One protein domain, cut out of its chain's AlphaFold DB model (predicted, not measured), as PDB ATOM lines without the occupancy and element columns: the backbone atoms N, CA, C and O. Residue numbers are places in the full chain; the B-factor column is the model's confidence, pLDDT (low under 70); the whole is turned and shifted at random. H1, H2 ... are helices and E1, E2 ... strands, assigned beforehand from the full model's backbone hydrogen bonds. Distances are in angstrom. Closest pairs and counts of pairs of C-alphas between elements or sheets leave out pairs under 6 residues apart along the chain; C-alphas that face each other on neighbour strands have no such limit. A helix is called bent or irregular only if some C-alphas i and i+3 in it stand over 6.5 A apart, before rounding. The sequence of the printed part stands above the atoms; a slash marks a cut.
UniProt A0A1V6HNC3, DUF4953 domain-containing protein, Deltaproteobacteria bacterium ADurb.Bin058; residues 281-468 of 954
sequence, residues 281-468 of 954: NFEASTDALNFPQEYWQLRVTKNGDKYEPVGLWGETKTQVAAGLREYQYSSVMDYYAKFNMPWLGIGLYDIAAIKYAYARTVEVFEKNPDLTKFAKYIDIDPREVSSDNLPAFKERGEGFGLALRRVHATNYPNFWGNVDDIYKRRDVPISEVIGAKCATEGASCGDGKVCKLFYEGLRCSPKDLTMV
ATOM      1  N   ASN A 281      36.995 -33.090 -30.388       91.69
ATOM      2  CA  ASN A 281      36.401 -32.389 -29.257       91.69
ATOM      3  C   ASN A 281      37.178 -31.114 -28.912       91.69
ATOM      4  O   ASN A 281      38.058 -31.118 -28.058       91.69
ATOM      5  N   PHE A 282      36.763 -30.014 -29.523       88.44
ATOM      6  CA  PHE A 282      37.341 -28.685 -29.356       88.44
ATOM      7  C   PHE A 282      36.946 -27.960 -28.060       88.44
ATOM      8  O   PHE A 282      37.520 -26.927 -27.750       88.44
ATOM      9  N   GLU A 283      35.965 -28.455 -27.282       90.88
ATOM     10  CA  GLU A 283      35.728 -27.885 -25.940       90.88
ATOM     11  C   GLU A 283      36.700 -28.470 -24.891       90.88
ATOM     12  O   GLU A 283      36.631 -28.066 -23.725       90.88
ATOM     13  N   ALA A 284      37.573 -29.423 -25.248       92.19
ATOM     14  CA  ALA A 284      38.356 -30.197 -24.284       92.19
ATOM     15  C   ALA A 284      39.450 -29.387 -23.574       92.19
ATOM     16  O   ALA A 284      39.682 -29.644 -22.394       92.19
ATOM     17  N   SER A 285      40.037 -28.377 -24.219       90.44
ATOM     18  CA  SER A 285      40.899 -27.349 -23.605       90.44
ATOM     19  C   SER A 285      40.172 -26.422 -22.616       90.44
ATOM     20  O   SER A 285      40.796 -25.739 -21.807       90.44
ATOM     21  N   THR A 286      38.834 -26.425 -22.625       92.81
ATOM     22  CA  THR A 286      37.991 -25.584 -21.755       92.81
ATOM     23  C   THR A 286      37.283 -26.381 -20.647       92.81
ATOM     24  O   THR A 286      36.614 -25.814 -19.776       92.81
ATOM     25  N   ASP A 287      37.397 -27.711 -20.662       94.06
ATOM     26  CA  ASP A 287      36.670 -28.632 -19.780       94.06
ATOM     27  C   ASP A 287      37.385 -28.866 -18.441       94.06
ATOM     28  O   ASP A 287      37.642 -30.000 -18.037       94.06
ATOM     29  N   ALA A 288      37.702 -27.778 -17.732       95.19
ATOM     30  CA  ALA A 288      38.568 -27.796 -16.547       95.19
ATOM     31  C   ALA A 288      38.148 -28.796 -15.449       95.19
ATOM     32  O   ALA A 288      38.988 -29.299 -14.706       95.19
ATOM     33  N   LEU A 289      36.853 -29.125 -15.347       95.75
ATOM     34  CA  LEU A 289      36.333 -30.133 -14.413       95.75
ATOM     35  C   LEU A 289      36.898 -31.545 -14.672       95.75
ATOM     36  O   LEU A 289      36.922 -32.378 -13.766       95.75
ATOM     37  N   ASN A 290      37.318 -31.814 -15.906       95.88
ATOM     38  CA  ASN A 290      37.748 -33.113 -16.413       95.88
ATOM     39  C   ASN A 290      39.224 -33.132 -16.839       95.88
ATOM     40  O   ASN A 290      39.651 -34.054 -17.530       95.88
ATOM     41  N   PHE A 291      40.005 -32.146 -16.395       95.62
ATOM     42  CA  PHE A 291      41.466 -32.180 -16.459       95.62
ATOM     43  C   PHE A 291      42.038 -33.188 -15.443       95.62
ATOM     44  O   PHE A 291      41.339 -33.537 -14.483       95.62
ATOM     45  N   PRO A 292      43.297 -33.641 -15.584       93.69
ATOM     46  CA  PRO A 292      44.007 -34.412 -14.560       93.69
ATOM     47  C   PRO A 292      44.079 -33.693 -13.200       93.69
ATOM     48  O   PRO A 292      43.990 -32.468 -13.116       93.69
ATOM     49  N   GLN A 293      44.240 -34.451 -12.112       94.06
ATOM     50  CA  GLN A 293      44.205 -33.914 -10.742       94.06
ATOM     51  C   GLN A 293      45.361 -32.937 -10.465       94.06
ATOM     52  O   GLN A 293      45.204 -31.969  -9.715       94.06
ATOM     53  N   GLU A 294      46.500 -33.172 -11.106       93.06
ATOM     54  CA  GLU A 294      47.720 -32.372 -11.091       93.06
ATOM     55  C   GLU A 294      47.460 -30.915 -11.502       93.06
ATOM     56  O   GLU A 294      48.022 -30.001 -10.895       93.06
ATOM     57  N   TYR A 295      46.533 -30.670 -12.440       94.25
ATOM     58  CA  TYR A 295      46.130 -29.313 -12.818       94.25
ATOM     59  C   TYR A 295      45.661 -28.505 -11.604       94.25
ATOM     60  O   TYR A 295      46.115 -27.384 -11.385       94.25
ATOM     61  N   TRP A 296      44.785 -29.068 -10.767       95.12
ATOM     62  CA  TRP A 296      44.266 -28.361  -9.594       95.12
ATOM     63  C   TRP A 296      45.310 -28.195  -8.495       95.12
ATOM     64  O   TRP A 296      45.295 -27.171  -7.817       95.12
ATOM     65  N   GLN A 297      46.230 -29.155  -8.345       92.50
ATOM     66  CA  GLN A 297      47.358 -29.045  -7.412       92.50
ATOM     67  C   GLN A 297      48.269 -27.852  -7.750       92.50
ATOM     68  O   GLN A 297      48.886 -27.277  -6.855       92.50
ATOM     69  N   LEU A 298      48.327 -27.463  -9.029       92.62
ATOM     70  CA  LEU A 298      49.088 -26.314  -9.519       92.62
ATOM     71  C   LEU A 298      48.245 -25.032  -9.648       92.62
ATOM     72  O   LEU A 298      48.769 -23.933  -9.453       92.62
ATOM     73  N   ARG A 299      46.953 -25.125  -9.990       93.06
ATOM     74  CA  ARG A 299      46.096 -23.960 -10.277       93.06
ATOM     75  C   ARG A 299      45.532 -23.288  -9.028       93.06
ATOM     76  O   ARG A 299      45.369 -22.066  -9.037       93.06
ATOM     77  N   VAL A 300      45.216 -24.044  -7.975       93.62
ATOM     78  CA  VAL A 300      44.571 -23.516  -6.760       93.62
ATOM     79  C   VAL A 300      45.335 -23.872  -5.489       93.62
ATOM     80  O   VAL A 300      45.935 -24.935  -5.370       93.62
ATOM     81  N   THR A 301      45.255 -22.991  -4.498       92.75
ATOM     82  CA  THR A 301      45.709 -23.233  -3.126       92.75
ATOM     83  C   THR A 301      44.522 -23.183  -2.166       92.75
ATOM     84  O   THR A 301      43.487 -22.585  -2.476       92.75
ATOM     85  N   LYS A 302      44.638 -23.836  -1.006       91.44
ATOM     86  CA  LYS A 302      43.579 -23.881   0.008       91.44
ATOM     87  C   LYS A 302      43.861 -22.877   1.125       91.44
ATOM     88  O   LYS A 302      44.819 -23.033   1.878       91.44
ATOM     89  N   ASN A 303      42.987 -21.885   1.252       88.44
ATOM     90  CA  ASN A 303      43.017 -20.847   2.274       88.44
ATOM     91  C   ASN A 303      41.816 -21.039   3.219       88.44
ATOM     92  O   ASN A 303      40.670 -20.734   2.880       88.44
ATOM     93  N   GLY A 304      42.061 -21.642   4.388       86.00
ATOM     94  CA  GLY A 304      40.993 -22.101   5.282       86.00
ATOM     95  C   GLY A 304      40.087 -23.140   4.605       86.00
ATOM     96  O   GLY A 304      40.563 -24.158   4.104       86.00
ATOM     97  N   ASP A 305      38.781 -22.872   4.564       82.75
ATOM     98  CA  ASP A 305      37.772 -23.748   3.942       82.75
ATOM     99  C   ASP A 305      37.513 -23.455   2.450       82.75
ATOM    100  O   ASP A 305      36.597 -24.029   1.851       82.75
ATOM    101  N   LYS A 306      38.298 -22.565   1.831       88.50
ATOM    102  CA  LYS A 306      38.107 -22.093   0.454       88.50
ATOM    103  C   LYS A 306      39.342 -22.368  -0.407       88.50
ATOM    104  O   LYS A 306      40.471 -22.208   0.043       88.50
ATOM    105  N   TYR A 307      39.122 -22.747  -1.661       91.69
ATOM    106  CA  TYR A 307      40.148 -22.752  -2.702       91.69
ATOM    107  C   TYR A 307      40.187 -21.416  -3.437       91.69
ATOM    108  O   TYR A 307      39.144 -20.862  -3.803       91.69
ATOM    109  N   GLU A 308      41.398 -20.921  -3.663       91.31
ATOM    110  CA  GLU A 308      41.697 -19.654  -4.330       91.31
ATOM    111  C   GLU A 308      42.786 -19.891  -5.393       91.31
ATOM    112  O   GLU A 308      43.630 -20.772  -5.206       91.31
ATOM    113  N   PRO A 309      42.771 -19.182  -6.536       89.56
ATOM    114  CA  PRO A 309      43.768 -19.379  -7.587       89.56
ATOM    115  C   PRO A 309      45.170 -18.961  -7.127       89.56
ATOM    116  O   PRO A 309      45.329 -17.929  -6.480       89.56
ATOM    117  N   VAL A 310      46.189 -19.736  -7.510       87.62
ATOM    118  CA  VAL A 310      47.614 -19.387  -7.311       87.62
ATOM    119  C   VAL A 310      48.050 -18.277  -8.275       87.62
ATOM    120  O   VAL A 310      48.866 -17.431  -7.929       87.62
ATOM    121  N   GLY A 311      47.464 -18.269  -9.472       79.50
ATOM    122  CA  GLY A 311      47.555 -17.213 -10.473       79.50
ATOM    123  C   GLY A 311      46.259 -17.215 -11.280       79.50
ATOM    124  O   GLY A 311      45.717 -18.286 -11.566       79.50
ATOM    125  N   LEU A 312      45.714 -16.030 -11.567       80.44
ATOM    126  CA  LEU A 312      44.455 -15.888 -12.302       80.44
ATOM    127  C   LEU A 312      44.715 -15.503 -13.758       80.44
ATOM    128  O   LEU A 312      44.352 -16.260 -14.651       80.44
ATOM    129  N   TRP A 313      45.414 -14.381 -13.958       82.75
ATOM    130  CA  TRP A 313      45.643 -13.726 -15.249       82.75
ATOM    131  C   TRP A 313      47.019 -14.031 -15.865       82.75
ATOM    132  O   TRP A 313      47.632 -13.170 -16.486       82.75
ATOM    133  N   GLY A 314      47.536 -15.242 -15.654       76.00
ATOM    134  CA  GLY A 314      48.854 -15.672 -16.126       76.00
ATOM    135  C   GLY A 314      49.465 -16.748 -15.231       76.00
ATOM    136  O   GLY A 314      49.008 -16.972 -14.106       76.00
ATOM    137  N   GLU A 315      50.497 -17.424 -15.730       77.06
ATOM    138  CA  GLU A 315      51.166 -18.512 -15.013       77.06
ATOM    139  C   GLU A 315      52.351 -18.012 -14.176       77.06
ATOM    140  O   GLU A 315      53.182 -17.213 -14.609       77.06
ATOM    141  N   THR A 316      52.474 -18.533 -12.959       77.19
ATOM    142  CA  THR A 316      53.639 -18.303 -12.095       77.19
ATOM    143  C   THR A 316      54.856 -19.113 -12.556       77.19
ATOM    144  O   THR A 316      54.724 -20.172 -13.173       77.19
ATOM    145  N   LYS A 317      56.071 -18.680 -12.172       73.25
ATOM    146  CA  LYS A 317      57.324 -19.395 -12.507       73.25
ATOM    147  C   LYS A 317      57.308 -20.867 -12.077       73.25
ATOM    148  O   LYS A 317      57.888 -21.716 -12.748       73.25
ATOM    149  N   THR A 318      56.629 -21.162 -10.972       79.00
ATOM    150  CA  THR A 318      56.447 -22.506 -10.417       79.00
ATOM    151  C   THR A 318      55.434 -23.346 -11.195       79.00
ATOM    152  O   THR A 318      55.706 -24.516 -11.436       79.00
ATOM    153  N   GLN A 319      54.307 -22.772 -11.633       82.44
ATOM    154  CA  GLN A 319      53.328 -23.468 -12.486       82.44
ATOM    155  C   GLN A 319      53.924 -23.846 -13.847       82.44
ATOM    156  O   GLN A 319      53.732 -24.965 -14.316       82.44
ATOM    157  N   VAL A 320      54.715 -22.942 -14.424       76.94
ATOM    158  CA  VAL A 320      55.437 -23.129 -15.692       76.94
ATOM    159  C   VAL A 320      56.461 -24.254 -15.591       76.94
ATOM    160  O   VAL A 320      56.427 -25.194 -16.379       76.94
ATOM    161  N   ALA A 321      57.328 -24.213 -14.575       74.88
ATOM    162  CA  ALA A 321      58.315 -25.267 -14.340       74.88
ATOM    163  C   ALA A 321      57.669 -26.640 -14.061       74.88
ATOM    164  O   ALA A 321      58.264 -27.672 -14.365       74.88
ATOM    165  N   ALA A 322      56.451 -26.653 -13.512       82.94
ATOM    166  CA  ALA A 322      55.658 -27.859 -13.286       82.94
ATOM    167  C   ALA A 322      54.797 -28.288 -14.493       82.94
ATOM    168  O   ALA A 322      54.183 -29.349 -14.437       82.94
ATOM    169  N   GLY A 323      54.754 -27.505 -15.578       80.06
ATOM    170  CA  GLY A 323      54.034 -27.849 -16.808       80.06
ATOM    171  C   GLY A 323      52.512 -27.723 -16.721       80.06
ATOM    172  O   GLY A 323      51.823 -28.543 -17.319       80.06
ATOM    173  N   LEU A 324      51.974 -26.721 -16.007       86.31
ATOM    174  CA  LEU A 324      50.524 -26.531 -15.798       86.31
ATOM    175  C   LEU A 324      49.682 -26.750 -17.071       86.31
ATOM    176  O   LEU A 324      48.689 -27.477 -17.007       86.31
ATOM    177  N   ARG A 325      50.085 -26.169 -18.212       83.69
ATOM    178  CA  ARG A 325      49.349 -26.297 -19.484       83.69
ATOM    179  C   ARG A 325      49.274 -27.712 -20.039       83.69
ATOM    180  O   ARG A 325      48.300 -28.056 -20.690       83.69
ATOM    181  N   GLU A 326      50.255 -28.570 -19.766       85.12
ATOM    182  CA  GLU A 326      50.230 -29.964 -20.240       85.12
ATOM    183  C   GLU A 326      49.088 -30.768 -19.600       85.12
ATOM    184  O   GLU A 326      48.682 -31.794 -20.141       85.12
ATOM    185  N   TYR A 327      48.530 -30.272 -18.490       90.25
ATOM    186  CA  TYR A 327      47.331 -30.796 -17.841       90.25
ATOM    187  C   TYR A 327      46.034 -30.070 -18.259       90.25
ATOM    188  O   TYR A 327      44.971 -30.421 -17.753       90.25
ATOM    189  N   GLN A 328      46.066 -29.071 -19.152       90.19
ATOM    190  CA  GLN A 328      44.882 -28.298 -19.569       90.19
ATOM    191  C   GLN A 328      44.066 -28.978 -20.680       90.19
ATOM    192  O   GLN A 328      43.679 -28.353 -21.662       90.19
ATOM    193  N   TYR A 329      43.775 -30.271 -20.526       90.56
ATOM    194  CA  TYR A 329      42.910 -30.981 -21.464       90.56
ATOM    195  C   TYR A 329      42.085 -32.094 -20.820       90.56
ATOM    196  O   TYR A 329      42.519 -32.744 -19.867       90.56
ATOM    197  N   SER A 330      40.895 -32.345 -21.373       94.00
ATOM    198  CA  SER A 330      40.071 -33.508 -21.014       94.00
ATOM    199  C   SER A 330      40.057 -34.625 -22.063       94.00
ATOM    200  O   SER A 330      39.661 -35.738 -21.717       94.00
ATOM    201  N   SER A 331      40.488 -34.375 -23.306       93.69
ATOM    202  CA  SER A 331      40.401 -35.307 -24.444       93.69
ATOM    203  C   SER A 331      41.622 -35.220 -25.359       93.69
ATOM    204  O   SER A 331      42.052 -34.122 -25.699       93.69
ATOM    205  N   VAL A 332      42.134 -36.357 -25.836       91.81
ATOM    206  CA  VAL A 332      43.112 -36.381 -26.940       91.81
ATOM    207  C   VAL A 332      42.496 -35.952 -28.277       91.81
ATOM    208  O   VAL A 332      43.226 -35.596 -29.195       91.81
ATOM    209  N   MET A 333      41.166 -35.958 -28.396       91.88
ATOM    210  CA  MET A 333      40.454 -35.629 -29.635       91.88
ATOM    211  C   MET A 333      40.369 -34.124 -29.930       91.88
ATOM    212  O   MET A 333      39.764 -33.727 -30.923       91.88
ATOM    213  N   ASP A 334      40.935 -33.273 -29.081       88.50
ATOM    214  CA  ASP A 334      41.107 -31.850 -29.376       88.50
ATOM    215  C   ASP A 334      42.177 -31.630 -30.470       88.50
ATOM    216  O   ASP A 334      42.944 -32.539 -30.804       88.50
ATOM    217  N   TYR A 335      42.252 -30.424 -31.035       78.62
ATOM    218  CA  TYR A 335      43.131 -30.103 -32.166       78.62
ATOM    219  C   TYR A 335      44.096 -28.956 -31.837       78.62
ATOM    220  O   TYR A 335      44.035 -27.853 -32.391       78.62
ATOM    221  N   TYR A 336      45.009 -29.251 -30.909       72.00
ATOM    222  CA  TYR A 336      46.040 -28.334 -30.427       72.00
ATOM    223  C   TYR A 336      46.936 -27.795 -31.550       72.00
ATOM    224  O   TYR A 336      47.376 -28.521 -32.439       72.00
ATOM    225  N   ALA A 337      47.305 -26.515 -31.454       65.12
ATOM    226  CA  ALA A 337      48.335 -25.907 -32.309       65.12
ATOM    227  C   ALA A 337      49.757 -26.413 -31.996       65.12
ATOM    228  O   ALA A 337      50.698 -26.192 -32.759       65.12
ATOM    229  N   LYS A 338      49.929 -26.998 -30.807       68.81
ATOM    230  CA  LYS A 338      51.210 -27.176 -30.127       68.81
ATOM    231  C   LYS A 338      51.707 -28.607 -30.255       68.81
ATOM    232  O   LYS A 338      51.020 -29.544 -29.869       68.81
ATOM    233  N   PHE A 339      52.954 -28.775 -30.695       67.81
ATOM    234  CA  PHE A 339      53.576 -30.099 -30.827       67.81
ATOM    235  C   PHE A 339      53.747 -30.843 -29.486       67.81
ATOM    236  O   PHE A 339      53.934 -32.059 -29.490       67.81
ATOM    237  N   ASN A 340      53.735 -30.123 -28.357       67.19
ATOM    238  CA  ASN A 340      53.926 -30.663 -27.007       67.19
ATOM    239  C   ASN A 340      52.628 -31.106 -26.306       67.19
ATOM    240  O   ASN A 340      52.650 -31.428 -25.121       67.19
ATOM    241  N   MET A 341      51.507 -31.151 -27.031       70.50
ATOM    242  CA  MET A 341      50.218 -31.641 -26.541       70.50
ATOM    243  C   MET A 341      49.582 -32.599 -27.560       70.50
ATOM    244  O   MET A 341      49.836 -32.457 -28.756       70.50
ATOM    245  N   PRO A 342      48.756 -33.572 -27.128       71.19
ATOM    246  CA  PRO A 342      48.485 -33.986 -25.748       71.19
ATOM    247  C   PRO A 342      49.419 -35.142 -25.339       71.19
ATOM    248  O   PRO A 342      49.146 -36.321 -25.570       71.19
ATOM    249  N   TRP A 343      50.572 -34.819 -24.746       76.12
ATOM    250  CA  TRP A 343      51.618 -35.813 -24.454       76.12
ATOM    251  C   TRP A 343      51.327 -36.736 -23.265       76.12
ATOM    252  O   TRP A 343      51.893 -37.828 -23.211       76.12
ATOM    253  N   LEU A 344      50.447 -36.345 -22.336       80.06
ATOM    254  CA  LEU A 344      50.090 -37.182 -21.180       80.06
ATOM    255  C   LEU A 344      49.168 -38.362 -21.559       80.06
ATOM    256  O   LEU A 344      48.968 -39.275 -20.759       80.06
ATOM    257  N   GLY A 345      48.673 -38.406 -22.802       86.50
ATOM    258  CA  GLY A 345      47.895 -39.513 -23.346       86.50
ATOM    259  C   GLY A 345      46.380 -39.299 -23.294       86.50
ATOM    260  O   GLY A 345      45.879 -38.215 -23.575       86.50
ATOM    261  N   ILE A 346      45.649 -40.367 -22.975       92.00
ATOM    262  CA  ILE A 346      44.180 -40.421 -22.987       92.00
ATOM    263  C   ILE A 346      43.609 -39.590 -21.824       92.00
ATOM    264  O   ILE A 346      44.001 -39.796 -20.675       92.00
ATOM    265  N   GLY A 347      42.670 -38.687 -22.109       93.25
ATOM    266  CA  GLY A 347      42.013 -37.838 -21.113       93.25
ATOM    267  C   GLY A 347      40.733 -38.445 -20.516       93.25
ATOM    268  O   GLY A 347      40.231 -39.484 -20.957       93.25
ATOM    269  N   LEU A 348      40.170 -37.791 -19.491       95.56
ATOM    270  CA  LEU A 348      38.966 -38.280 -18.799       95.56
ATOM    271  C   LEU A 348      37.720 -38.303 -19.703       95.56
ATOM    272  O   LEU A 348      36.902 -39.215 -19.578       95.56
ATOM    273  N   TYR A 349      37.598 -37.360 -20.645       95.75
ATOM    274  CA  TYR A 349      36.539 -37.366 -21.659       95.75
ATOM    275  C   TYR A 349      36.594 -38.640 -22.501       95.75
ATOM    276  O   TYR A 349      35.571 -39.291 -22.696       95.75
ATOM    277  N   ASP A 350      37.783 -39.020 -22.973       95.81
ATOM    278  CA  ASP A 350      37.964 -40.171 -23.862       95.81
ATOM    279  C   ASP A 350      37.563 -41.467 -23.148       95.81
ATOM    280  O   ASP A 350      36.828 -42.297 -23.690       95.81
ATOM    281  N   ILE A 351      37.987 -41.607 -21.889       94.88
ATOM    282  CA  ILE A 351      37.623 -42.727 -21.016       94.88
ATOM    283  C   ILE A 351      36.099 -42.788 -20.843       94.88
ATOM    284  O   ILE A 351      35.501 -43.850 -21.038       94.88
ATOM    285  N   ALA A 352      35.454 -41.665 -20.524       95.44
ATOM    286  CA  ALA A 352      34.004 -41.594 -20.354       95.44
ATOM    287  C   ALA A 352      33.232 -41.864 -21.660       95.44
ATOM    288  O   ALA A 352      32.219 -42.568 -21.639       95.44
ATOM    289  N   ALA A 353      33.723 -41.378 -22.801       94.06
ATOM    290  CA  ALA A 353      33.126 -41.606 -24.113       94.06
ATOM    291  C   ALA A 353      33.186 -43.090 -24.514       94.06
ATOM    292  O   ALA A 353      32.181 -43.646 -24.964       94.06
ATOM    293  N   ILE A 354      34.314 -43.769 -24.277       94.81
ATOM    294  CA  ILE A 354      34.463 -45.211 -24.530       94.81
ATOM    295  C   ILE A 354      33.601 -46.043 -23.565       94.81
ATOM    296  O   ILE A 354      32.899 -46.956 -24.015       94.81
ATOM    297  N   LYS A 355      33.566 -45.705 -22.266       94.50
ATOM    298  CA  LYS A 355      32.646 -46.312 -21.277       94.50
ATOM    299  C   LYS A 355      31.182 -46.200 -21.723       94.50
ATOM    300  O   LYS A 355      30.439 -47.184 -21.692       94.50
ATOM    301  N   TYR A 356      30.777 -45.024 -22.197       91.31
ATOM    302  CA  TYR A 356      29.429 -44.779 -22.697       91.31
ATOM    303  C   TYR A 356      29.122 -45.593 -23.962       91.31
ATOM    304  O   TYR A 356      28.107 -46.291 -24.013       91.31
ATOM    305  N   ALA A 357      30.004 -45.542 -24.963       90.62
ATOM    306  CA  ALA A 357      29.791 -46.170 -26.264       90.62
ATOM    307  C   ALA A 357      29.783 -47.707 -26.197       90.62
ATOM    308  O   ALA A 357      28.899 -48.337 -26.779       90.62
ATOM    309  N   TYR A 358      30.732 -48.310 -25.474       93.00
ATOM    310  CA  TYR A 358      30.946 -49.763 -25.482       93.00
ATOM    311  C   TYR A 358      30.327 -50.496 -24.286       93.00
ATOM    312  O   TYR A 358      29.864 -51.625 -24.451       93.00
ATOM    313  N   ALA A 359      30.283 -49.881 -23.098       93.12
ATOM    314  CA  ALA A 359      29.730 -50.506 -21.889       93.12
ATOM    315  C   ALA A 359      28.335 -49.980 -21.501       93.12
ATOM    316  O   ALA A 359      27.685 -50.566 -20.635       93.12
ATOM    317  N   ARG A 360      27.840 -48.909 -22.149       91.50
ATOM    318  CA  ARG A 360      26.564 -48.231 -21.819       91.50
ATOM    319  C   ARG A 360      26.518 -47.761 -20.354       91.50
ATOM    320  O   ARG A 360      25.449 -47.704 -19.741       91.50
ATOM    321  N   THR A 361      27.681 -47.402 -19.811       94.12
ATOM    322  CA  THR A 361      27.866 -46.855 -18.461       94.12
ATOM    323  C   THR A 361      28.245 -45.379 -18.514       94.12
ATOM    324  O   THR A 361      28.874 -44.931 -19.469       94.12
ATOM    325  N   VAL A 362      27.901 -44.630 -17.471       92.31
ATOM    326  CA  VAL A 362      28.326 -43.239 -17.269       92.31
ATOM    327  C   VAL A 362      28.958 -43.069 -15.896       92.31
ATOM    328  O   VAL A 362      28.671 -43.832 -14.974       92.31
ATOM    329  N   GLU A 363      29.757 -42.022 -15.742       94.75
ATOM    330  CA  GLU A 363      30.305 -41.638 -14.446       94.75
ATOM    331  C   GLU A 363      29.311 -40.786 -13.648       94.75
ATOM    332  O   GLU A 363      28.692 -39.851 -14.167       94.75
ATOM    333  N   VAL A 364      29.199 -41.079 -12.355       92.75
ATOM    334  CA  VAL A 364      28.526 -40.240 -11.357       92.75
ATOM    335  C   VAL A 364      29.494 -39.919 -10.223       92.75
ATOM    336  O   VAL A 364      30.311 -40.760  -9.845       92.75
ATOM    337  N   PHE A 365      29.400 -38.716  -9.658       93.31
ATOM    338  CA  PHE A 365      30.176 -38.364  -8.465       93.31
ATOM    339  C   PHE A 365      29.696 -39.170  -7.250       93.31
ATOM    340  O   PHE A 365      28.491 -39.331  -7.046       93.31
ATOM    341  N   GLU A 366      30.619 -39.621  -6.399       93.19
ATOM    342  CA  GLU A 366      30.274 -40.242  -5.108       93.19
ATOM    343  C   GLU A 366      29.636 -39.241  -4.135       93.19
ATOM    344  O   GLU A 366      28.800 -39.603  -3.307       93.19
ATOM    345  N   LYS A 367      30.014 -37.965  -4.259       91.12
ATOM    346  CA  LYS A 367      29.494 -36.832  -3.493       91.12
ATOM    347  C   LYS A 367      28.966 -35.786  -4.468       91.12
ATOM    348  O   LYS A 367      29.700 -35.314  -5.331       91.12
ATOM    349  N   ASN A 368      27.697 -35.411  -4.333       87.94
ATOM    350  CA  ASN A 368      27.087 -34.393  -5.192       87.94
ATOM    351  C   ASN A 368      27.707 -32.997  -4.941       87.94
ATOM    352  O   ASN A 368      28.007 -32.685  -3.787       87.94
ATOM    353  N   PRO A 369      27.870 -32.154  -5.981       90.25
ATOM    354  CA  PRO A 369      28.365 -30.785  -5.827       90.25
ATOM    355  C   PRO A 369      27.357 -29.890  -5.088       90.25
ATOM    356  O   PRO A 369      26.158 -29.918  -5.372       90.25
ATOM    357  N   ASP A 370      27.854 -29.050  -4.179       89.00
ATOM    358  CA  ASP A 370      27.103 -27.984  -3.517       89.00
ATOM    359  C   ASP A 370      27.118 -26.707  -4.372       89.00
ATOM    360  O   ASP A 370      28.132 -26.018  -4.501       89.00
ATOM    361  N   LEU A 371      25.961 -26.383  -4.951       86.81
ATOM    362  CA  LEU A 371      25.768 -25.197  -5.789       86.81
ATOM    363  C   LEU A 371      25.206 -23.996  -5.014       86.81
ATOM    364  O   LEU A 371      25.085 -22.914  -5.586       86.81
ATOM    365  N   THR A 372      24.873 -24.143  -3.724       87.19
ATOM    366  CA  THR A 372      24.152 -23.112  -2.950       87.19
ATOM    367  C   THR A 372      24.910 -21.787  -2.887       87.19
ATOM    368  O   THR A 372      24.314 -20.724  -3.056       87.19
ATOM    369  N   LYS A 373      26.242 -21.844  -2.755       84.75
ATOM    370  CA  LYS A 373      27.147 -20.681  -2.751       84.75
ATOM    371  C   LYS A 373      27.106 -19.861  -4.048       84.75
ATOM    372  O   LYS A 373      27.447 -18.682  -4.024       84.75
ATOM    373  N   PHE A 374      26.680 -20.466  -5.156       87.50
ATOM    374  CA  PHE A 374      26.661 -19.862  -6.492       87.50
ATOM    375  C   PHE A 374      25.251 -19.760  -7.095       87.50
ATOM    376  O   PHE A 374      25.121 -19.320  -8.236       87.50
ATOM    377  N   ALA A 375      24.194 -20.094  -6.341       86.00
ATOM    378  CA  ALA A 375      22.803 -20.086  -6.809       86.00
ATOM    379  C   ALA A 375      22.424 -18.777  -7.527       86.00
ATOM    380  O   ALA A 375      21.911 -18.811  -8.642       86.00
ATOM    381  N   LYS A 376      22.844 -17.618  -6.992       86.19
ATOM    382  CA  LYS A 376      22.622 -16.301  -7.619       86.19
ATOM    383  C   LYS A 376      23.061 -16.208  -9.089       86.19
ATOM    384  O   LYS A 376      22.422 -15.468  -9.835       86.19
ATOM    385  N   TYR A 377      24.100 -16.923  -9.514       85.25
ATOM    386  CA  TYR A 377      24.546 -16.962 -10.914       85.25
ATOM    387  C   TYR A 377      23.690 -17.895 -11.786       85.25
ATOM    388  O   TYR A 377      23.590 -17.709 -12.995       85.25
ATOM    389  N   ILE A 378      23.030 -18.880 -11.183       80.50
ATOM    390  CA  ILE A 378      22.323 -19.970 -11.863       80.50
ATOM    391  C   ILE A 378      20.810 -19.681 -11.973       80.50
ATOM    392  O   ILE A 378      20.209 -20.051 -12.976       80.50
ATOM    393  N   ASP A 379      20.205 -19.000 -10.989       73.06
ATOM    394  CA  ASP A 379      18.744 -19.014 -10.778       73.06
ATOM    395  C   ASP A 379      17.870 -18.381 -11.884       73.06
ATOM    396  O   ASP A 379      16.769 -18.871 -12.109       73.06
ATOM    397  N   ILE A 380      18.280 -17.261 -12.499       70.44
ATOM    398  CA  ILE A 380      17.455 -16.499 -13.470       70.44
ATOM    399  C   ILE A 380      18.354 -15.877 -14.542       70.44
ATOM    400  O   ILE A 380      19.385 -15.288 -14.218       70.44
ATOM    401  N   ASP A 381      17.943 -15.957 -15.805       69.38
ATOM    402  CA  ASP A 381      18.610 -15.328 -16.952       69.38
ATOM    403  C   ASP A 381      18.045 -13.914 -17.237       69.38
ATOM    404  O   ASP A 381      16.830 -13.726 -17.134       69.38
ATOM    405  N   PRO A 382      18.847 -12.899 -17.630       69.19
ATOM    406  CA  PRO A 382      18.316 -11.572 -17.978       69.19
ATOM    407  C   PRO A 382      17.232 -11.597 -19.068       69.19
ATOM    408  O   PRO A 382      16.355 -10.730 -19.059       69.19
ATOM    409  N   ARG A 383      17.233 -12.586 -19.972       64.56
ATOM    410  CA  ARG A 383      16.201 -12.758 -21.015       64.56
ATOM    411  C   ARG A 383      14.819 -13.092 -20.468       64.56
ATOM    412  O   ARG A 383      13.821 -12.787 -21.111       64.56
ATOM    413  N   GLU A 384      14.755 -13.718 -19.299       66.12
ATOM    414  CA  GLU A 384      13.497 -14.069 -18.630       66.12
ATOM    415  C   GLU A 384      12.910 -12.869 -17.868       66.12
ATOM    416  O   GLU A 384      11.739 -12.879 -17.498       66.12
ATOM    417  N   VAL A 385      13.713 -11.815 -17.665       68.25
ATOM    418  CA  VAL A 385      13.320 -10.583 -16.966       68.25
ATOM    419  C   VAL A 385      12.767  -9.521 -17.924       68.25
ATOM    420  O   VAL A 385      11.857  -8.786 -17.549       68.25
ATOM    421  N   SER A 386      13.276  -9.431 -19.160       65.19
ATOM    422  CA  SER A 386      12.694  -8.579 -20.210       65.19
ATOM    423  C   SER A 386      13.013  -9.084 -21.618       65.19
ATOM    424  O   SER A 386      14.151  -9.452 -21.915       65.19
ATOM    425  N   SER A 387      12.030  -8.987 -22.519       61.69
ATOM    426  CA  SER A 387      12.202  -9.183 -23.966       61.69
ATOM    427  C   SER A 387      13.197  -8.208 -24.599       61.69
ATOM    428  O   SER A 387      13.753  -8.501 -25.656       61.69
ATOM    429  N   ASP A 388      13.449  -7.067 -23.953       62.22
ATOM    430  CA  ASP A 388      14.406  -6.066 -24.424       62.22
ATOM    431  C   ASP A 388      15.862  -6.501 -24.200       62.22
ATOM    432  O   ASP A 388      16.764  -5.923 -24.805       62.22
ATOM    433  N   ASN A 389      16.111  -7.517 -23.365       60.84
ATOM    434  CA  ASN A 389      17.445  -8.055 -23.061       60.84
ATOM    435  C   ASN A 389      17.927  -9.065 -24.125       60.84
ATOM    436  O   ASN A 389      18.683  -9.996 -23.843       60.84
ATOM    437  N   LEU A 390      17.471  -8.897 -25.367       57.44
ATOM    438  CA  LEU A 390      18.003  -9.583 -26.538       57.44
ATOM    439  C   LEU A 390      19.052  -8.686 -27.223       57.44
ATOM    440  O   LEU A 390      18.836  -7.476 -27.309       57.44
ATOM    441  N   PRO A 391      20.161  -9.257 -27.732       54.00
ATOM    442  CA  PRO A 391      20.343 -10.678 -28.038       54.00
ATOM    443  C   PRO A 391      21.310 -11.417 -27.089       54.00
ATOM    444  O   PRO A 391      22.505 -11.484 -27.355       54.00
ATOM    445  N   ALA A 392      20.810 -12.087 -26.042       54.16
ATOM    446  CA  ALA A 392      21.614 -13.114 -25.366       54.16
ATOM    447  C   ALA A 392      21.511 -14.464 -26.094       54.16
ATOM    448  O   ALA A 392      20.431 -15.060 -26.222       54.16
ATOM    449  N   PHE A 393      22.659 -14.977 -26.531       59.34
ATOM    450  CA  PHE A 393      22.793 -16.347 -27.013       59.34
ATOM    451  C   PHE A 393      22.395 -17.333 -25.905       59.34
ATOM    452  O   PHE A 393      22.688 -17.118 -24.731       59.34
ATOM    453  N   LYS A 394      21.704 -18.429 -26.249       57.66
ATOM    454  CA  LYS A 394      21.365 -19.455 -25.251       57.66
ATOM    455  C   LYS A 394      22.624 -20.225 -24.865       57.66
ATOM    456  O   LYS A 394      23.052 -21.117 -25.594       57.66
ATOM    457  N   GLU A 395      23.167 -19.882 -23.699       62.56
ATOM    458  CA  GLU A 395      24.134 -20.710 -22.983       62.56
ATOM    459  C   GLU A 395      23.636 -22.159 -22.927       62.56
ATOM    460  O   GLU A 395      22.463 -22.434 -22.654       62.56
ATOM    461  N   ARG A 396      24.529 -23.092 -23.257       61.03
ATOM    462  CA  ARG A 396      24.204 -24.514 -23.358       61.03
ATOM    463  C   ARG A 396      24.340 -25.189 -21.997       61.03
ATOM    464  O   ARG A 396      25.402 -25.119 -21.383       61.03
ATOM    465  N   GLY A 397      23.322 -25.946 -21.606       62.94
ATOM    466  CA  GLY A 397      23.325 -26.745 -20.381       62.94
ATOM    467  C   GLY A 397      22.453 -26.154 -19.277       62.94
ATOM    468  O   GLY A 397      22.012 -25.013 -19.341       62.94
ATOM    469  N   GLU A 398      22.173 -26.981 -18.269       65.19
ATOM    470  CA  GLU A 398      21.205 -26.678 -17.213       65.19
ATOM    471  C   GLU A 398      21.636 -27.289 -15.867       65.19
ATOM    472  O   GLU A 398      22.311 -28.336 -15.819       65.19
ATOM    473  N   GLY A 399      21.219 -26.659 -14.764       73.81
ATOM    474  CA  GLY A 399      21.606 -27.042 -13.404       73.81
ATOM    475  C   GLY A 399      23.126 -26.981 -13.235       73.81
ATOM    476  O   GLY A 399      23.743 -25.960 -13.526       73.81
ATOM    477  N   PHE A 400      23.753 -28.095 -12.841       81.62
ATOM    478  CA  PHE A 400      25.214 -28.152 -12.707       81.62
ATOM    479  C   PHE A 400      25.963 -27.832 -14.017       81.62
ATOM    480  O   PHE A 400      26.981 -27.154 -13.984       81.62
ATOM    481  N   GLY A 401      25.427 -28.219 -15.182       80.25
ATOM    482  CA  GLY A 401      26.046 -27.880 -16.472       80.25
ATOM    483  C   GLY A 401      26.042 -26.375 -16.771       80.25
ATOM    484  O   GLY A 401      26.975 -25.874 -17.385       80.25
ATOM    485  N   LEU A 402      25.024 -25.652 -16.288       79.56
ATOM    486  CA  LEU A 402      24.950 -24.192 -16.386       79.56
ATOM    487  C   LEU A 402      25.894 -23.520 -15.380       79.56
ATOM    488  O   LEU A 402      26.567 -22.553 -15.726       79.56
ATOM    489  N   ALA A 403      26.013 -24.074 -14.167       86.00
ATOM    490  CA  ALA A 403      26.999 -23.621 -13.186       86.00
ATOM    491  C   ALA A 403      28.423 -23.649 -13.766       86.00
ATOM    492  O   ALA A 403      29.153 -22.680 -13.619       86.00
ATOM    493  N   LEU A 404      28.788 -24.695 -14.514       88.25
ATOM    494  CA  LEU A 404      30.091 -24.811 -15.187       88.25
ATOM    495  C   LEU A 404      30.279 -23.875 -16.396       88.25
ATOM    496  O   LEU A 404      31.362 -23.860 -16.973       88.25
ATOM    497  N   ARG A 405      29.256 -23.130 -16.836       84.88
ATOM    498  CA  ARG A 405      29.412 -22.066 -17.848       84.88
ATOM    499  C   ARG A 405      29.345 -20.655 -17.255       84.88
ATOM    500  O   ARG A 405      29.891 -19.745 -17.862       84.88
ATOM    501  N   ARG A 406      28.730 -20.484 -16.077       85.94
ATOM    502  CA  ARG A 406      28.569 -19.186 -15.389       85.94
ATOM    503  C   ARG A 406      29.480 -18.965 -14.188       85.94
ATOM    504  O   ARG A 406      29.603 -17.846 -13.718       85.94
ATOM    505  N   VAL A 407      30.066 -20.016 -13.630       91.31
ATOM    506  CA  VAL A 407      31.011 -19.921 -12.518       91.31
ATOM    507  C   VAL A 407      32.404 -20.157 -13.079       91.31
ATOM    508  O   VAL A 407      32.638 -21.152 -13.759       91.31
ATOM    509  N   HIS A 408      33.328 -19.248 -12.782       93.75
ATOM    510  CA  HIS A 408      34.703 -19.334 -13.257       93.75
ATOM    511  C   HIS A 408      35.387 -20.628 -12.783       93.75
ATOM    512  O   HIS A 408      35.231 -21.019 -11.622       93.75
ATOM    513  N   ALA A 409      36.183 -21.266 -13.648       93.44
ATOM    514  CA  ALA A 409      36.739 -22.602 -13.412       93.44
ATOM    515  C   ALA A 409      37.499 -22.736 -12.080       93.44
ATOM    516  O   ALA A 409      37.345 -23.729 -11.373       93.44
ATOM    517  N   THR A 410      38.247 -21.708 -11.665       93.00
ATOM    518  CA  THR A 410      38.994 -21.707 -10.388       93.00
ATOM    519  C   THR A 410      38.115 -21.860  -9.138       93.00
ATOM    520  O   THR A 410      38.629 -22.180  -8.068       93.00
ATOM    521  N   ASN A 411      36.792 -21.696  -9.255       93.69
ATOM    522  CA  ASN A 411      35.838 -21.954  -8.180       93.69
ATOM    523  C   ASN A 411      35.324 -23.405  -8.122       93.69
ATOM    524  O   ASN A 411      34.688 -23.748  -7.126       93.69
ATOM    525  N   TYR A 412      35.578 -24.275  -9.108       94.62
ATOM    526  CA  TYR A 412      35.014 -25.638  -9.120       94.62
ATOM    527  C   TYR A 412      35.349 -26.475  -7.867       94.62
ATOM    528  O   TYR A 412      34.437 -27.116  -7.336       94.62
ATOM    529  N   PRO A 413      36.572 -26.431  -7.292       94.62
ATOM    530  CA  PRO A 413      36.865 -27.121  -6.030       94.62
ATOM    531  C   PRO A 413      35.991 -26.661  -4.849       94.62
ATOM    532  O   PRO A 413      35.746 -27.431  -3.917       94.62
ATOM    533  N   ASN A 414      35.450 -25.436  -4.890       93.94
ATOM    534  CA  ASN A 414      34.567 -24.900  -3.850       93.94
ATOM    535  C   ASN A 414      33.146 -25.497  -3.873       93.94
ATOM    536  O   ASN A 414      32.438 -25.349  -2.870       93.94
ATOM    537  N   PHE A 415      32.751 -26.207  -4.942       92.62
ATOM    538  CA  PHE A 415      31.522 -27.015  -4.968       92.62
ATOM    539  C   PHE A 415      31.622 -28.268  -4.080       92.62
ATOM    540  O   PHE A 415      30.600 -28.798  -3.653       92.62
ATOM    541  N   TRP A 416      32.832 -28.750  -3.768       92.62
ATOM    542  CA  TRP A 416      33.032 -29.923  -2.904       92.62
ATOM    543  C   TRP A 416      33.766 -29.615  -1.591       92.62
ATOM    544  O   TRP A 416      33.572 -30.331  -0.607       92.62
ATOM    545  N   GLY A 417      34.603 -28.573  -1.551       90.38
ATOM    546  CA  GLY A 417      35.482 -28.251  -0.414       90.38
ATOM    547  C   GLY A 417      36.769 -29.092  -0.350       90.38
ATOM    548  O   GLY A 417      37.610 -28.875   0.531       90.38
ATOM    549  N   ASN A 418      36.940 -30.020  -1.297       89.62
ATOM    550  CA  ASN A 418      38.158 -30.783  -1.550       89.62
ATOM    551  C   ASN A 418      38.281 -31.081  -3.056       89.62
ATOM    552  O   ASN A 418      37.282 -31.418  -3.691       89.62
ATOM    553  N   VAL A 419      39.496 -30.996  -3.603       92.19
ATOM    554  CA  VAL A 419      39.805 -31.354  -4.999       92.19
ATOM    555  C   VAL A 419      39.594 -32.850  -5.249       92.19
ATOM    556  O   VAL A 419      39.016 -33.207  -6.269       92.19
ATOM    557  N   ASP A 420      39.969 -33.731  -4.312       93.38
ATOM    558  CA  ASP A 420      39.854 -35.190  -4.511       93.38
ATOM    559  C   ASP A 420      38.412 -35.642  -4.789       93.38
ATOM    560  O   ASP A 420      38.177 -36.623  -5.489       93.38
ATOM    561  N   ASP A 421      37.427 -34.926  -4.239       93.50
ATOM    562  CA  ASP A 421      36.009 -35.255  -4.396       93.50
ATOM    563  C   ASP A 421      35.497 -35.000  -5.832       93.50
ATOM    564  O   ASP A 421      34.480 -35.576  -6.214       93.50
ATOM    565  N   ILE A 422      36.223 -34.220  -6.651       94.12
ATOM    566  CA  ILE A 422      35.985 -34.076  -8.103       94.12
ATOM    567  C   ILE A 422      36.305 -35.389  -8.840       94.12
ATOM    568  O   ILE A 422      35.673 -35.717  -9.849       94.12
ATOM    569  N   TYR A 423      37.284 -36.148  -8.339       95.50
ATOM    570  CA  TYR A 423      37.821 -37.364  -8.962       95.50
ATOM    571  C   TYR A 423      37.234 -38.655  -8.382       95.50
ATOM    572  O   TYR A 423      37.334 -39.709  -9.009       95.50
ATOM    573  N   LYS A 424      36.545 -38.580  -7.236       95.75
ATOM    574  CA  LYS A 424      35.733 -39.676  -6.678       95.75
ATOM    575  C   LYS A 424      34.472 -39.882  -7.516       95.75
ATOM    576  O   LYS A 424      33.387 -39.376  -7.215       95.75
ATOM    577  N   ARG A 425      34.658 -40.617  -8.607       94.69
ATOM    578  CA  ARG A 425      33.664 -40.965  -9.621       94.69
ATOM    579  C   ARG A 425      33.487 -42.478  -9.634       94.69
ATOM    580  O   ARG A 425      34.461 -43.215  -9.492       94.69
ATOM    581  N   ARG A 426      32.260 -42.944  -9.854       94.81
ATOM    582  CA  ARG A 426      31.963 -44.366 -10.074       94.81
ATOM    583  C   ARG A 426      31.142 -44.558 -11.338       94.81
ATOM    584  O   ARG A 426      30.286 -43.731 -11.652       94.81
ATOM    585  N   ASP A 427      31.384 -45.669 -12.019       95.50
ATOM    586  CA  ASP A 427      30.626 -46.059 -13.203       95.50
ATOM    587  C   ASP A 427      29.291 -46.687 -12.800       95.50
ATOM    588  O   ASP A 427      29.243 -47.586 -11.958       95.50
ATOM    589  N   VAL A 428      28.205 -46.230 -13.421       93.00
ATOM    590  CA  VAL A 428      26.863 -46.813 -13.288       93.00
ATOM    591  C   VAL A 428      26.249 -47.057 -14.670       93.00
ATOM    592  O   VAL A 428      26.518 -46.293 -15.603       93.00
ATOM    593  N   PRO A 429      25.410 -48.092 -14.850       92.00
ATOM    594  CA  PRO A 429      24.607 -48.262 -16.058       92.00
ATOM    595  C   PRO A 429      23.796 -47.003 -16.384       92.00
ATOM    596  O   PRO A 429      23.191 -46.401 -15.497       92.00
ATOM    597  N   ILE A 430      23.697 -46.633 -17.666       86.56
ATOM    598  CA  ILE A 430      22.930 -45.448 -18.097       86.56
ATOM    599  C   ILE A 430      21.454 -45.490 -17.638       86.56
ATOM    600  O   ILE A 430      20.833 -44.457 -17.394       86.56
ATOM    601  N   SER A 431      20.885 -46.681 -17.438       84.75
ATOM    602  CA  SER A 431      19.535 -46.854 -16.890       84.75
ATOM    603  C   SER A 431      19.364 -46.325 -15.463       84.75
ATOM    604  O   SER A 431      18.243 -46.009 -15.082       84.75
ATOM    605  N   GLU A 432      20.437 -46.213 -14.674       85.88
ATOM    606  CA  GLU A 432      20.381 -45.698 -13.297       85.88
ATOM    607  C   GLU A 432      20.373 -44.166 -13.231       85.88
ATOM    608  O   GLU A 432      19.929 -43.609 -12.234       85.88
ATOM    609  N   VAL A 433      20.814 -43.481 -14.292       81.62
ATOM    610  CA  VAL A 433      20.829 -42.006 -14.412       81.62
ATOM    611  C   VAL A 433      19.675 -41.447 -15.253       81.62
ATOM    612  O   VAL A 433      19.497 -40.229 -15.330       81.62
ATOM    613  N   ILE A 434      18.876 -42.324 -15.865       82.12
ATOM    614  CA  ILE A 434      17.658 -41.985 -16.601       82.12
ATOM    615  C   ILE A 434      16.456 -42.158 -15.662       82.12
ATOM    616  O   ILE A 434      15.980 -43.268 -15.431       82.12
ATOM    617  N   GLY A 435      15.952 -41.051 -15.115       80.88
ATOM    618  CA  GLY A 435      14.777 -41.043 -14.242       80.88
ATOM    619  C   GLY A 435      13.444 -41.028 -15.000       80.88
ATOM    620  O   GLY A 435      13.313 -41.523 -16.120       80.88
ATOM    621  N   ALA A 436      12.409 -40.462 -14.376       83.94
ATOM    622  CA  ALA A 436      11.059 -40.420 -14.941       83.94
ATOM    623  C   ALA A 436      10.970 -39.580 -16.231       83.94
ATOM    624  O   ALA A 436      11.735 -38.635 -16.434       83.94
ATOM    625  N   LYS A 437       9.991 -39.895 -17.094       87.56
ATOM    626  CA  LYS A 437       9.632 -39.038 -18.238       87.56
ATOM    627  C   LYS A 437       9.109 -37.689 -17.747       87.56
ATOM    628  O   LYS A 437       8.331 -37.642 -16.799       87.56
ATOM    629  N   CYS A 438       9.479 -36.622 -18.441       84.06
ATOM    630  CA  CYS A 438       9.027 -35.258 -18.176       84.06
ATOM    631  C   CYS A 438       8.599 -34.574 -19.487       84.06
ATOM    632  O   CYS A 438       8.897 -35.067 -20.574       84.06
ATOM    633  N   ALA A 439       7.813 -33.498 -19.380       79.94
ATOM    634  CA  ALA A 439       7.036 -32.967 -20.505       79.94
ATOM    635  C   ALA A 439       7.788 -31.949 -21.381       79.94
ATOM    636  O   ALA A 439       7.594 -31.933 -22.594       79.94
ATOM    637  N   THR A 440       8.630 -31.108 -20.778       77.44
ATOM    638  CA  THR A 440       9.342 -30.006 -21.444       77.44
ATOM    639  C   THR A 440      10.744 -29.869 -20.863       77.44
ATOM    640  O   THR A 440      10.901 -29.935 -19.644       77.44
ATOM    641  N   GLU A 441      11.743 -29.661 -21.719       70.25
ATOM    642  CA  GLU A 441      13.130 -29.399 -21.306       70.25
ATOM    643  C   GLU A 441      13.212 -28.191 -20.351       70.25
ATOM    644  O   GLU A 441      12.386 -27.278 -20.437       70.25
ATOM    645  N   GLY A 442      14.137 -28.219 -19.392       66.69
ATOM    646  CA  GLY A 442      14.281 -27.198 -18.350       66.69
ATOM    647  C   GLY A 442      13.216 -27.223 -17.243       66.69
ATOM    648  O   GLY A 442      13.398 -26.581 -16.209       66.69
ATOM    649  N   ALA A 443      12.119 -27.980 -17.385       73.00
ATOM    650  CA  ALA A 443      11.095 -28.068 -16.339       73.00
ATOM    651  C   ALA A 443      11.658 -28.654 -15.035       73.00
ATOM    652  O   ALA A 443      12.379 -29.652 -15.057       73.00
ATOM    653  N   SER A 444      11.283 -28.070 -13.894       72.88
ATOM    654  CA  SER A 444      11.723 -28.543 -12.578       72.88
ATOM    655  C   SER A 444      11.293 -29.989 -12.319       72.88
ATOM    656  O   SER A 444      10.117 -30.335 -12.425       72.88
ATOM    657  N   CYS A 445      12.260 -30.813 -11.919       74.12
ATOM    658  CA  CYS A 445      12.062 -32.175 -11.425       74.12
ATOM    659  C   CYS A 445      12.115 -32.248  -9.884       74.12
ATOM    660  O   CYS A 445      12.117 -33.344  -9.328       74.12
ATOM    661  N   GLY A 446      12.163 -31.098  -9.197       70.00
ATOM    662  CA  GLY A 446      12.434 -31.002  -7.759       70.00
ATOM    663  C   GLY A 446      13.932 -30.975  -7.426       70.00
ATOM    664  O   GLY A 446      14.773 -31.276  -8.268       70.00
ATOM    665  N   ASP A 447      14.266 -30.569  -6.195       64.94
ATOM    666  CA  ASP A 447      15.631 -30.586  -5.627       64.94
ATOM    667  C   ASP A 447      16.731 -29.954  -6.519       64.94
ATOM    668  O   ASP A 447      17.863 -30.435  -6.584       64.94
ATOM    669  N   GLY A 448      16.398 -28.887  -7.257       61.69
ATOM    670  CA  GLY A 448      17.322 -28.215  -8.186       61.69
ATOM    671  C   GLY A 448      17.681 -29.024  -9.442       61.69
ATOM    672  O   GLY A 448      18.563 -28.626 -10.204       61.69
ATOM    673  N   LYS A 449      17.019 -30.163  -9.678       71.38
ATOM    674  CA  LYS A 449      17.125 -30.950 -10.912       71.38
ATOM    675  C   LYS A 449      16.075 -30.488 -11.924       71.38
ATOM    676  O   LYS A 449      14.995 -30.016 -11.569       71.38
ATOM    677  N   VAL A 450      16.387 -30.684 -13.199       69.81
ATOM    678  CA  VAL A 450      15.558 -30.274 -14.339       69.81
ATOM    679  C   VAL A 450      15.406 -31.410 -15.345       69.81
ATOM    680  O   VAL A 450      16.197 -32.357 -15.368       69.81
ATOM    681  N   CYS A 451      14.365 -31.306 -16.159       75.19
ATOM    682  CA  CYS A 451      14.055 -32.194 -17.264       75.19
ATOM    683  C   CYS A 451      15.054 -31.991 -18.408       75.19
ATOM    684  O   CYS A 451      15.071 -30.926 -19.016       75.19
ATOM    685  N   LYS A 452      15.859 -33.008 -18.729       74.06
ATOM    686  CA  LYS A 452      16.900 -32.937 -19.767       74.06
ATOM    687  C   LYS A 452      16.576 -33.834 -20.950       74.06
ATOM    688  O   LYS A 452      15.936 -34.877 -20.784       74.06
ATOM    689  N   LEU A 453      17.050 -33.466 -22.137       74.00
ATOM    690  CA  LEU A 453      16.998 -34.329 -23.312       74.00
ATOM    691  C   LEU A 453      18.094 -35.407 -23.252       74.00
ATOM    692  O   LEU A 453      19.283 -35.109 -23.314       74.00
ATOM    693  N   PHE A 454      17.675 -36.669 -23.169       74.94
ATOM    694  CA  PHE A 454      18.519 -37.843 -23.404       74.94
ATOM    695  C   PHE A 454      18.184 -38.453 -24.773       74.94
ATOM    696  O   PHE A 454      17.179 -38.089 -25.391       74.94
ATOM    697  N   TYR A 455      18.968 -39.434 -25.230       72.69
ATOM    698  CA  TYR A 455      18.652 -40.206 -26.441       72.69
ATOM    699  C   TYR A 455      17.271 -40.887 -26.341       72.69
ATOM    700  O   TYR A 455      16.496 -40.921 -27.293       72.69
ATOM    701  N   GLU A 456      16.907 -41.342 -25.144       77.75
ATOM    702  CA  GLU A 456      15.605 -41.914 -24.802       77.75
ATOM    703  C   GLU A 456      14.467 -40.858 -24.716       77.75
ATOM    704  O   GLU A 456      13.318 -41.190 -24.387       77.75
ATOM    705  N   GLY A 457      14.756 -39.586 -25.001       81.50
ATOM    706  CA  GLY A 457      13.861 -38.431 -24.913       81.50
ATOM    707  C   GLY A 457      13.986 -37.668 -23.589       81.50
ATOM    708  O   GLY A 457      14.906 -37.886 -22.807       81.50
ATOM    709  N   LEU A 458      13.027 -36.779 -23.317       81.69
ATOM    710  CA  LEU A 458      13.012 -35.954 -22.104       81.69
ATOM    711  C   LEU A 458      12.876 -36.799 -20.822       81.69
ATOM    712  O   LEU A 458      11.955 -37.624 -20.700       81.69
ATOM    713  N   ARG A 459      13.812 -36.624 -19.881       85.94
ATOM    714  CA  ARG A 459      13.893 -37.353 -18.602       85.94
ATOM    715  C   ARG A 459      14.402 -36.465 -17.466       85.94
ATOM    716  O   ARG A 459      15.283 -35.632 -17.659       85.94
ATOM    717  N   CYS A 460      13.886 -36.688 -16.262       80.12
ATOM    718  CA  CYS A 460      14.483 -36.166 -15.036       80.12
ATOM    719  C   CYS A 460      15.743 -36.968 -14.676       80.12
ATOM    720  O   CYS A 460      15.757 -38.187 -14.840       80.12
ATOM    721  N   SER A 461      16.774 -36.324 -14.127       70.69
ATOM    722  CA  SER A 461      17.859 -37.049 -13.447       70.69
ATOM    723  C   SER A 461      17.376 -37.589 -12.085       70.69
ATOM    724  O   SER A 461      16.544 -36.936 -11.451       70.69
ATOM    725  N   PRO A 462      17.882 -38.741 -11.604       72.31
ATOM    726  CA  PRO A 462      17.605 -39.233 -10.257       72.31
ATOM    727  C   PRO A 462      18.034 -38.242  -9.172       72.31
ATOM    728  O   PRO A 462      18.954 -37.444  -9.361       72.31
ATOM    729  N   LYS A 463      17.385 -38.337  -8.009       65.56
ATOM    730  CA  LYS A 463      17.599 -37.429  -6.875       65.56
ATOM    731  C   LYS A 463      19.026 -37.493  -6.319       65.56
ATOM    732  O   LYS A 463      19.640 -36.451  -6.099       65.56
ATOM    733  N   ASP A 464      19.558 -38.701  -6.149       75.94
ATOM    734  CA  ASP A 464      20.780 -38.929  -5.366       75.94
ATOM    735  C   ASP A 464      22.068 -38.965  -6.206       75.94
ATOM    736  O   ASP A 464      23.164 -38.931  -5.646       75.94
ATOM    737  N   LEU A 465      21.962 -39.001  -7.541       79.56
ATOM    738  CA  LEU A 465      23.098 -39.129  -8.457       79.56
ATOM    739  C   LEU A 465      23.268 -37.873  -9.321       79.56
ATOM    740  O   LEU A 465      22.344 -37.434 -10.007       79.56
ATOM    741  N   THR A 466      24.483 -37.328  -9.354       84.19
ATOM    742  CA  THR A 466      24.885 -36.319 -10.341       84.19
ATOM    743  C   THR A 466      25.865 -36.955 -11.314       84.19
ATOM    744  O   THR A 466      26.980 -37.306 -10.938       84.19
ATOM    745  N   MET A 467      25.422 -37.107 -12.564       86.62
ATOM    746  CA  MET A 467      26.278 -37.485 -13.688       86.62
ATOM    747  C   MET A 467      27.401 -36.462 -13.855       86.62
ATOM    748  O   MET A 467      27.146 -35.257 -13.765       86.62
ATOM    749  N   VAL A 468      28.610 -36.945 -14.123       91.62
ATOM    750  CA  VAL A 468      29.749 -36.108 -14.502       91.62
ATOM    751  C   VAL A 468      29.445 -35.466 -15.862       91.62
ATOM    752  O   VAL A 468      29.250 -36.187 -16.841       91.62
TER     753      VAL A 468
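AT A GLANCE: This is residues 281 to 468 of the 954 residues of the protein "DUF4953 domain-containing protein" of Deltaproteobacteria bacterium ADurb.Bin058 (UniProt A0A1V6HNC3). Short pieces are gathered round the helices H7 and H8 near the middle: H1, H2, H3 and the hairpin E1 E2 at one end of the longest axis, the small sheet E5 E6 E7 at the other. Off to one side the longest helix, H4, packs on the two-stranded ribbon E3 E4, while H6 lies far from the middle on a long loop. The printed part has 188 residues with ten named helices and seven strands, in the order H1 E1 E2 H2 H3 H4 E3 H5 H6 H7 H8 H9 E4 H10 E5 E6 E7; the class is mixed, though under half of the residues are in named elements. The three sheets are antiparallel, and the whole is compact, with a radius of gyration of the C-alphas of 17.8 A and spans of 52 by 44 by 35 A.

HOW THE PARTS SIT: Start at H1, residues 293 to 299, which touches H3, residues 324 to 327; their closest C-alphas, Tyr 295 and Tyr 327, are 5.4 A apart. H2, residues 317 to 321, is close to H1 but not clearly touching, with C-alphas 298 and 319 closest at 5.9 A. E1, residues 300 to 303, and E2, residues 306 to 309, form an antiparallel hairpin, with N 301 and O 308 2.8 A apart. Look next at H4, residues 348 to 359, and E3, residues 361 to 365, whose closest C-alphas, 355 and 361, are 5.6 A apart. E3 is antiparallel to E4, residues 425 to 429, with N 364 and O 426 3.0 A apart. H5, residues 372 to 378, touches H7, residues 400 to 406, at a steep tilt of 64 degrees, with C-alphas 378 and 403 closest at 6.1 A; H6, residues 382 to 385, is apart from both. H8, residues 409 to 415, comes closest to E2 at C-alphas 410 and 309, 6.0 A; H9, residues 420 to 423, is close to H8 but not clearly touching, 7.3 A between C-alphas 422 and 413. H10, residues 430 to 433, has C-alpha 430 5.1 A from C-alpha 361 of E3, their closest pair. E5, residues 444 to 446, E6, residues 449 to 454, and E7, residues 457 to 460, form a meander, each strand the antiparallel neighbour of the one before; N 445 and O 449 are 2.9 A apart, as are N 452 and O 459. Every O i to N i+4 pair is within hydrogen-bond range in H1, H2 and H4, against 2 of 3 in H7 and 0 of 3 in H5 and in H8, where 3 of 4 O i to N i+3 pairs are in each; H3, H6, H9 and H10 are too short for an i+4 pair.

IN THESE COORDINATES: Find C-alpha 293 at (44.205, -33.914, -10.742), where H1 begins. H4 runs 15.6 A from C-alpha 348 at (38.966, -38.280, -18.799), and E6 spans 14.3 A. E7 ends at C-alpha 460, (14.483, -36.166, -15.036). H5 and H8 are irregular: C-alphas 373 and 376 are 8.0 A apart, and 410 and 413 7.3 A.

THE WHOLE: The two farthest C-alphas, Lys 317 and Ala 439, are 52.7 A apart. The printed part has no cut; the links H3 to H4 and H6 to H7 are long. Look for low model confidence, pLDDT under 70, at residues 381 to 398 and 337 to 340, among others.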